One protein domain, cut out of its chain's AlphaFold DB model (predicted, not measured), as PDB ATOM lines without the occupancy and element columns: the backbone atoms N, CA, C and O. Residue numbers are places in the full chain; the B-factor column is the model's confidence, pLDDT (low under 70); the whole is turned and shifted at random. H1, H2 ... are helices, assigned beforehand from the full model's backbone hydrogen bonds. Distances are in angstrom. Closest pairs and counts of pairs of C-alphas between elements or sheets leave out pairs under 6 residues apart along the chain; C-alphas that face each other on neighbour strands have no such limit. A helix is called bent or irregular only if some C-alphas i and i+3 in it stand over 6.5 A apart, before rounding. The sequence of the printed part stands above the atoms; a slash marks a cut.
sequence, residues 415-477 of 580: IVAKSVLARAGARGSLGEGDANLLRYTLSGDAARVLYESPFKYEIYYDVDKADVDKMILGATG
ATOM      1  N   ILE A 415       5.554  38.101  -2.930       94.06
ATOM      2  CA  ILE A 415       4.725  38.175  -1.714       94.06
ATOM      3  C   ILE A 415       3.370  38.819  -2.030       94.06
ATOM      4  O   ILE A 415       2.328  38.289  -1.632       94.06
ATOM      5  N   VAL A 416       3.372  39.934  -2.767       93.31
ATOM      6  CA  VAL A 416       2.148  40.616  -3.202       93.31
ATOM      7  C   VAL A 416       1.324  39.689  -4.092       93.31
ATOM      8  O   VAL A 416       0.156  39.455  -3.777       93.31
ATOM      9  N   ALA A 417       1.935  39.070  -5.105       92.19
ATOM     10  CA  ALA A 417       1.264  38.148  -6.014       92.19
ATOM     11  C   ALA A 417       0.573  37.000  -5.268       92.19
ATOM     12  O   ALA A 417      -0.634  36.804  -5.409       92.19
ATOM     13  N   LYS A 418       1.293  36.305  -4.376       93.50
ATOM     14  CA  LYS A 418       0.723  35.220  -3.557       93.50
ATOM     15  C   LYS A 418      -0.467  35.687  -2.722       93.50
ATOM     16  O   LYS A 418      -1.459  34.973  -2.613       93.50
ATOM     17  N   SER A 419      -0.387  36.884  -2.141       93.38
ATOM     18  CA  SER A 419      -1.465  37.426  -1.305       93.38
ATOM     19  C   SER A 419      -2.723  37.797  -2.101       93.38
ATOM     20  O   SER A 419      -3.841  37.632  -1.609       93.38
ATOM     21  N   VAL A 420      -2.562  38.299  -3.329       92.25
ATOM     22  CA  VAL A 420      -3.672  38.641  -4.225       92.25
ATOM     23  C   VAL A 420      -4.346  37.360  -4.706       92.25
ATOM     24  O   VAL A 420      -5.557  37.216  -4.558       92.25
ATOM     25  N   LEU A 421      -3.557  36.385  -5.159       92.00
ATOM     26  CA  LEU A 421      -4.055  35.093  -5.627       92.00
ATOM     27  C   LEU A 421      -4.749  34.286  -4.524       92.00
ATOM     28  O   LEU A 421      -5.785  33.678  -4.772       92.00
ATOM     29  N   ALA A 422      -4.242  34.323  -3.288       91.94
ATOM     30  CA  ALA A 422      -4.903  33.675  -2.154       91.94
ATOM     31  C   ALA A 422      -6.301  34.264  -1.881       91.94
ATOM     32  O   ALA A 422      -7.239  33.528  -1.574       91.94
ATOM     33  N   ARG A 423      -6.465  35.587  -2.030       89.00
ATOM     34  CA  ARG A 423      -7.773  36.251  -1.894       89.00
ATOM     35  C   ARG A 423      -8.704  35.927  -3.059       89.00
ATOM     36  O   ARG A 423      -9.888  35.708  -2.816       89.00
ATOM     37  N   ALA A 424      -8.183  35.860  -4.283       89.81
ATOM     38  CA  ALA A 424      -8.946  35.417  -5.449       89.81
ATOM     39  C   ALA A 424      -9.441  33.973  -5.271       89.81
ATOM     40  O   ALA A 424     -10.622  33.703  -5.455       89.81
ATOM     41  N   GLY A 425      -8.584  33.075  -4.769       89.38
ATOM     42  CA  GLY A 425      -8.944  31.701  -4.402       89.38
ATOM     43  C   GLY A 425     -10.104  31.620  -3.408       89.38
ATOM     44  O   GLY A 425     -11.012  30.815  -3.587       89.38
ATOM     45  N   ALA A 426     -10.113  32.490  -2.395       89.19
ATOM     46  CA  ALA A 426     -11.196  32.555  -1.415       89.19
ATOM     47  C   ALA A 426     -12.507  33.137  -1.979       89.19
ATOM     48  O   ALA A 426     -13.583  32.787  -1.502       89.19
ATOM     49  N   ARG A 427     -12.430  34.033  -2.972       86.94
ATOM     50  CA  ARG A 427     -13.599  34.625  -3.652       86.94
ATOM     51  C   ARG A 427     -14.124  33.766  -4.806       86.94
ATOM     52  O   ARG A 427     -15.285  33.909  -5.171       86.94
ATOM     53  N   GLY A 428     -13.284  32.896  -5.362       86.56
ATOM     54  CA  GLY A 428     -13.570  32.084  -6.545       86.56
ATOM     55  C   GLY A 428     -13.327  32.791  -7.883       86.56
ATOM     56  O   GLY A 428     -13.524  32.165  -8.918       86.56
ATOM     57  N   SER A 429     -12.904  34.057  -7.883       85.56
ATOM     58  CA  SER A 429     -12.582  34.822  -9.095       85.56
ATOM     59  C   SER A 429     -11.551  35.917  -8.821       85.56
ATOM     60  O   SER A 429     -11.410  36.401  -7.688       85.56
ATOM     61  N   LEU A 430     -10.834  36.319  -9.870       87.25
ATOM     62  CA  LEU A 430      -9.910  37.443  -9.864       87.25
ATOM     63  C   LEU A 430     -10.623  38.701 -10.383       87.25
ATOM     64  O   LEU A 430     -11.177  38.725 -11.477       87.25
ATOM     65  N   GLY A 431     -10.626  39.769  -9.583       83.81
ATOM     66  CA  GLY A 431     -11.160  41.057 -10.028       83.81
ATOM     67  C   GLY A 431     -10.219  41.742 -11.022       83.81
ATOM     68  O   GLY A 431      -9.002  41.617 -10.902       83.81
ATOM     69  N   GLU A 432     -10.763  42.541 -11.941       80.44
ATOM     70  CA  GLU A 432      -9.993  43.264 -12.970       80.44
ATOM     71  C   GLU A 432      -8.866  44.136 -12.380       80.44
ATOM     72  O   GLU A 432      -7.738  44.124 -12.863       80.44
ATOM     73  N   GLY A 433      -9.122  44.832 -11.266       81.69
ATOM     74  CA  GLY A 433      -8.093  45.624 -10.582       81.69
ATOM     75  C   GLY A 433      -6.961  44.785  -9.974       81.69
ATOM     76  O   GLY A 433      -5.810  45.218  -9.975       81.69
ATOM     77  N   ASP A 434      -7.269  43.582  -9.483       87.19
ATOM     78  CA  ASP A 434      -6.265  42.644  -8.975       87.19
ATOM     79  C   ASP A 434      -5.467  42.032 -10.148       87.19
ATOM     80  O   ASP A 434      -4.248  41.906 -10.046       87.19
ATOM     81  N   ALA A 435      -6.107  41.731 -11.285       83.06
ATOM     82  CA  ALA A 435      -5.433  41.275 -12.507       83.06
ATOM     83  C   ALA A 435      -4.467  42.337 -13.065       83.06
ATOM     84  O   ALA A 435      -3.296  42.045 -13.311       83.06
ATOM     85  N   ASN A 436      -4.918  43.592 -13.159       83.06
ATOM     86  CA  ASN A 436      -4.099  44.714 -13.623       83.06
ATOM     87  C   ASN A 436      -2.902  44.981 -12.702       83.06
ATOM     88  O   ASN A 436      -1.804  45.258 -13.183       83.06
ATOM     89  N   LEU A 437      -3.084  44.860 -11.382       84.00
ATOM     90  CA  LEU A 437      -1.981  44.939 -10.424       84.00
ATOM     91  C   LEU A 437      -0.934  43.852 -10.702       84.00
ATOM     92  O   LEU A 437       0.253  44.158 -10.801       84.00
ATOM     93  N   LEU A 438      -1.373  42.594 -10.820       85.81
ATOM     94  CA  LEU A 438      -0.483  41.451 -11.033       85.81
ATOM     95  C   LEU A 438       0.303  41.557 -12.339       85.81
ATOM     96  O   LEU A 438       1.464  41.161 -12.366       85.81
ATOM     97  N   ARG A 439      -0.319  42.087 -13.394       80.06
ATOM     98  CA  ARG A 439       0.274  42.134 -14.728       80.06
ATOM     99  C   ARG A 439       1.101  43.384 -15.006       80.06
ATOM    100  O   ARG A 439       2.176  43.271 -15.578       80.06
ATOM    101  N   TYR A 440       0.590  44.562 -14.650       77.94
ATOM    102  CA  TYR A 440       1.182  45.834 -15.077       77.94
ATOM    103  C   TYR A 440       2.007  46.523 -13.989       77.94
ATOM    104  O   TYR A 440       2.747  47.452 -14.289       77.94
ATOM    105  N   THR A 441       1.856  46.124 -12.719       79.81
ATOM    106  CA  THR A 441       2.563  46.779 -11.601       79.81
ATOM    107  C   THR A 441       3.719  45.946 -11.054       79.81
ATOM    108  O   THR A 441       4.686  46.518 -10.557       79.81
ATOM    109  N   LEU A 442       3.618  44.615 -11.092       82.81
ATOM    110  CA  LEU A 442       4.677  43.730 -10.603       82.81
ATOM    111  C   LEU A 442       5.741  43.509 -11.684       82.81
ATOM    112  O   LEU A 442       5.426  43.451 -12.869       82.81
ATOM    113  N   SER A 443       6.998  43.370 -11.266       82.94
ATOM    114  CA  SER A 443       8.111  43.052 -12.163       82.94
ATOM    115  C   SER A 443       8.160  41.558 -12.517       82.94
ATOM    116  O   SER A 443       7.391  40.738 -11.995       82.94
ATOM    117  N   GLY A 444       9.136  41.179 -13.352       77.44
ATOM    118  CA  GLY A 444       9.447  39.781 -13.671       77.44
ATOM    119  C   GLY A 444       9.731  38.907 -12.440       77.44
ATOM    120  O   GLY A 444       9.579  37.687 -12.499       77.44
ATOM    121  N   ASP A 445      10.024  39.504 -11.282       83.50
ATOM    122  CA  ASP A 445      10.233  38.791 -10.019       83.50
ATOM    123  C   ASP A 445       8.986  38.020  -9.536       83.50
ATOM    124  O   ASP A 445       9.112  37.065  -8.757       83.50
ATOM    125  N   ALA A 446       7.783  38.406  -9.982       85.50
ATOM    126  CA  ALA A 446       6.539  37.681  -9.709       85.50
ATOM    127  C   ALA A 446       6.211  36.599 -10.750       85.50
ATOM    128  O   ALA A 446       5.342  35.767 -10.480       85.50
ATOM    129  N   ALA A 447       6.900  36.559 -11.896       79.06
ATOM    130  CA  ALA A 447       6.500  35.787 -13.073       79.06
ATOM    131  C   ALA A 447       6.218  34.311 -12.756       79.06
ATOM    132  O   ALA A 447       5.143  33.798 -13.059       79.06
ATOM    133  N   ARG A 448       7.118  33.650 -12.016       81.88
ATOM    134  CA  ARG A 448       6.927  32.254 -11.591       81.88
ATOM    135  C   ARG A 448       5.619  32.033 -10.821       81.88
ATOM    136  O   ARG A 448       4.930  31.047 -11.054       81.88
ATOM    137  N   VAL A 449       5.270  32.945  -9.913       85.88
ATOM    138  CA  VAL A 449       4.033  32.858  -9.120       85.88
ATOM    139  C   VAL A 449       2.800  33.053 -10.005       85.88
ATOM    140  O   VAL A 449       1.784  32.399  -9.781       85.88
ATOM    141  N   LEU A 450       2.881  33.939 -11.000       84.19
ATOM    142  CA  LEU A 450       1.783  34.200 -11.931       84.19
ATOM    143  C   LEU A 450       1.539  33.004 -12.859       84.19
ATOM    144  O   LEU A 450       0.393  32.617 -13.067       84.19
ATOM    145  N   TYR A 451       2.605  32.381 -13.359       80.69
ATOM    146  CA  TYR A 451       2.524  31.238 -14.269       80.69
ATOM    147  C   TYR A 451       2.030  29.951 -13.601       80.69
ATOM    148  O   TYR A 451       1.287  29.187 -14.214       80.69
ATOM    149  N   GLU A 452       2.389  29.726 -12.335       82.75
ATOM    150  CA  GLU A 452       1.897  28.594 -11.537       82.75
ATOM    151  C   GLU A 452       0.454  28.814 -11.016       82.75
ATOM    152  O   GLU A 452      -0.126  27.927 -10.385       82.75
ATOM    153  N   SER A 453      -0.146  29.985 -11.259       85.88
ATOM    154  CA  SER A 453      -1.462  30.352 -10.730       85.88
ATOM    155  C   SER A 453      -2.621  29.636 -11.440       85.88
ATOM    156  O   SER A 453      -2.664  29.608 -12.673       85.88
ATOM    157  N   PRO A 454      -3.655  29.171 -10.706       85.38
ATOM    158  CA  PRO A 454      -4.888  28.676 -11.320       85.38
ATOM    159  C   PRO A 454      -5.671  29.781 -12.054       85.38
ATOM    160  O   PRO A 454      -6.469  29.478 -12.935       85.38
ATOM    161  N   PHE A 455      -5.409  31.054 -11.734       86.62
ATOM    162  CA  PHE A 455      -6.062  32.224 -12.330       86.62
ATOM    163  C   PHE A 455      -5.302  32.796 -13.536       86.62
ATOM    164  O   PHE A 455      -5.591  33.907 -13.965       86.62
ATOM    165  N   LYS A 456      -4.321  32.077 -14.099       81.44
ATOM    166  CA  LYS A 456      -3.462  32.576 -15.192       81.44
ATOM    167  C   LYS A 456      -4.226  33.202 -16.367       81.44
ATOM    168  O   LYS A 456      -3.855  34.275 -16.822       81.44
ATOM    169  N   TYR A 457      -5.329  32.599 -16.809       82.69
ATOM    170  CA  TYR A 457      -6.120  33.137 -17.923       82.69
ATOM    171  C   TYR A 457      -6.952  34.373 -17.539       82.69
ATOM    172  O   TYR A 457      -7.336  35.135 -18.414       82.69
ATOM    173  N   GLU A 458      -7.230  34.582 -16.249       83.88
ATOM    174  CA  GLU A 458      -7.873  35.808 -15.749       83.88
ATOM    175  C   GLU A 458      -6.852  36.942 -15.565       83.88
ATOM    176  O   GLU A 458      -7.197  38.112 -15.691       83.88
ATOM    177  N   ILE A 459      -5.583  36.608 -15.296       82.56
ATOM    178  CA  ILE A 459      -4.477  37.579 -15.247       82.56
ATOM    179  C   ILE A 459      -4.171  38.100 -16.658       82.56
ATOM    180  O   ILE A 459      -4.019  39.302 -16.853       82.56
ATOM    181  N   TYR A 460      -4.110  37.196 -17.639       79.38
ATOM    182  CA  TYR A 460      -3.849  37.495 -19.050       79.38
ATOM    183  C   TYR A 460      -5.150  37.473 -19.866       79.38
ATOM    184  O   TYR A 460      -5.287  36.712 -20.819       79.38
ATOM    185  N   TYR A 461      -6.126  38.283 -19.454       77.06
ATOM    186  CA  TYR A 461      -7.493  38.260 -19.996       77.06
ATOM    187  C   TYR A 461      -7.616  38.714 -21.464       77.06
ATOM    188  O   TYR A 461      -8.622  38.434 -22.111       77.06
ATOM    189  N   ASP A 462      -6.623  39.434 -21.975       73.50
ATOM    190  CA  ASP A 462      -6.528  39.971 -23.340       73.50
ATOM    191  C   ASP A 462      -5.558  39.167 -24.234       73.50
ATOM    192  O   ASP A 462      -5.320  39.562 -25.374       73.50
ATOM    193  N   VAL A 463      -4.983  38.070 -23.726       72.25
ATOM    194  CA  VAL A 463      -4.084  37.178 -24.469       72.25
ATOM    195  C   VAL A 463      -4.803  35.861 -24.731       72.25
ATOM    196  O   VAL A 463      -5.443  35.293 -23.842       72.25
ATOM    197  N   ASP A 464      -4.669  35.335 -25.946       74.75
ATOM    198  CA  ASP A 464      -5.220  34.028 -26.279       74.75
ATOM    199  C   ASP A 464      -4.632  32.931 -25.383       74.75
ATOM    200  O   ASP A 464      -3.425  32.857 -25.143       74.75
ATOM    201  N   LYS A 465      -5.486  32.018 -24.902       78.50
ATOM    202  CA  LYS A 465      -5.090  30.971 -23.939       78.50
ATOM    203  C   LYS A 465      -3.916  30.120 -24.426       78.50
ATOM    204  O   LYS A 465      -3.068  29.739 -23.624       78.50
ATOM    205  N   ALA A 466      -3.861  29.848 -25.731       73.06
ATOM    206  CA  ALA A 466      -2.769  29.105 -26.351       73.06
ATOM    207  C   ALA A 466      -1.428  29.845 -26.230       73.06
ATOM    208  O   ALA A 466      -0.397  29.210 -26.020       73.06
ATOM    209  N   ASP A 467      -1.439  31.174 -26.316       70.62
ATOM    210  CA  ASP A 467      -0.239  31.994 -26.193       70.62
ATOM    211  C   ASP A 467       0.154  32.208 -24.728       70.62
ATOM    212  O   ASP A 467       1.341  32.174 -24.413       70.62
ATOM    213  N   VAL A 468      -0.814  32.271 -23.805       68.88
ATOM    214  CA  VAL A 468      -0.548  32.215 -22.354       68.88
ATOM    215  C   VAL A 468       0.172  30.914 -21.980       68.88
ATOM    216  O   VAL A 468       1.160  30.937 -21.246       68.88
ATOM    217  N   ASP A 469      -0.274  29.772 -22.507       71.88
ATOM    218  CA  ASP A 469       0.370  28.482 -22.241       71.88
ATOM    219  C   ASP A 469       1.779  28.396 -22.857       71.88
ATOM    220  O   ASP A 469       2.689  27.859 -22.220       71.88
ATOM    221  N   LYS A 470       2.008  29.000 -24.033       67.31
ATOM    222  CA  LYS A 470       3.355  29.140 -24.623       67.31
ATOM    223  C   LYS A 470       4.277  30.027 -23.779       67.31
ATOM    224  O   LYS A 470       5.423  29.642 -23.556       67.31
ATOM    225  N   MET A 471       3.793  31.169 -23.277       65.56
ATOM    226  CA  MET A 471       4.561  32.054 -22.384       65.56
ATOM    227  C   MET A 471       5.012  31.310 -21.117       65.56
ATOM    228  O   MET A 471       6.164  31.421 -20.697       65.56
ATOM    229  N   ILE A 472       4.128  30.490 -20.542       63.12
ATOM    230  CA  ILE A 472       4.412  29.681 -19.347       63.12
ATOM    231  C   ILE A 472       5.450  28.589 -19.632       63.12
ATOM    232  O   ILE A 472       6.350  28.358 -18.819       63.12
ATOM    233  N   LEU A 473       5.350  27.920 -20.784       57.22
ATOM    234  CA  LEU A 473       6.314  26.902 -21.211       57.22
ATOM    235  C   LEU A 473       7.712  27.504 -21.424       57.22
ATOM    236  O   LEU A 473       8.693  26.934 -20.955       57.22
ATOM    237  N   GLY A 474       7.804  28.692 -22.032       55.06
ATOM    238  CA  GLY A 474       9.069  29.420 -22.180       55.06
ATOM    239  C   GLY A 474       9.689  29.842 -20.840       55.06
ATOM    240  O   GLY A 474      10.887  29.676 -20.627       55.06
ATOM    241  N   ALA A 475       8.873  30.317 -19.895       51.50
ATOM    242  CA  ALA A 475       9.348  30.821 -18.605       51.50
ATOM    243  C   ALA A 475       9.711  29.738 -17.568       51.50
ATOM    244  O   ALA A 475      10.452  30.005 -16.622       51.50
ATOM    245  N   THR A 476       9.195  28.514 -17.708       46.34
ATOM    246  CA  THR A 476       9.450  27.409 -16.762       46.34
ATOM    247  C   THR A 476      10.721  26.614 -17.068       46.34
ATOM    248  O   THR A 476      11.034  25.661 -16.352       46.34
ATOM    249  N   GLY A 477      11.487  26.993 -18.099       45.00
ATOM    250  CA  GLY A 477      12.736  26.316 -18.464       45.00
ATOM    251  C   GLY A 477      12.544  24.867 -18.928       45.00
ATOM    252  O   GLY A 477      13.524  24.154 -19.143       45.00
TER     253      GLY A 477
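This is residues 415 to 477 of the 580 residues of the protein "DUF4173 domain-containing protein" of Firmicutes bacterium ADurb.Bin248 (UniProt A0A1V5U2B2). Helices H1 and H5 close opposite ends of a small helical body, with a triangle of three shorter helices, H2, H3 and H4, between them. The 63 printed residues include five named helices, H1 to H5 in chain order, and no named strand: all helix. It is compact, with radius of gyration of the C-alphas 10.9 A and spans of 29 by 22 by 18 A.

H1, residues 415 to 427, touches H3, residues 444 to 451, with residues 417 to 418 alone; the closest C-alphas, of Ala 417 and Ala 446, are 6.5 A apart. H2, residues 432 to 441, touches H4, residues 456 to 459; the closest C-alphas, of Ala 435 and Ile 459, are 4.7 A apart. H5, residues 465 to 475, only just touches H3, with 3 pairs of C-alphas within 8 A, closest Tyr 451 and Ile 472 at 5.6 A, at a steep tilt of 53 degrees, opposite ways. H1 and H5 are apart. Every O i to N i+4 pair is within hydrogen-bond range in H1, H2 and H5, and 2 of 4 in H3; H4 is too short for one.

H1 runs 18.8 A from C-alpha 415 at (4.725, 38.175, -1.714), H2 13.1 A, H3 11.0 A, H4 5.1 A, and H5 15.4 A to C-alpha 475 at (9.348, 30.821, -18.605). H3 is irregular: C-alphas 445 and 448 are 7.5 A apart.

The farthest C-alphas, of Arg 427 and Gly 477, are 31.3 A apart. The printed part has no cut, and its four links are tight. Residues 468 and 470 to 477 have pLDDT under 70.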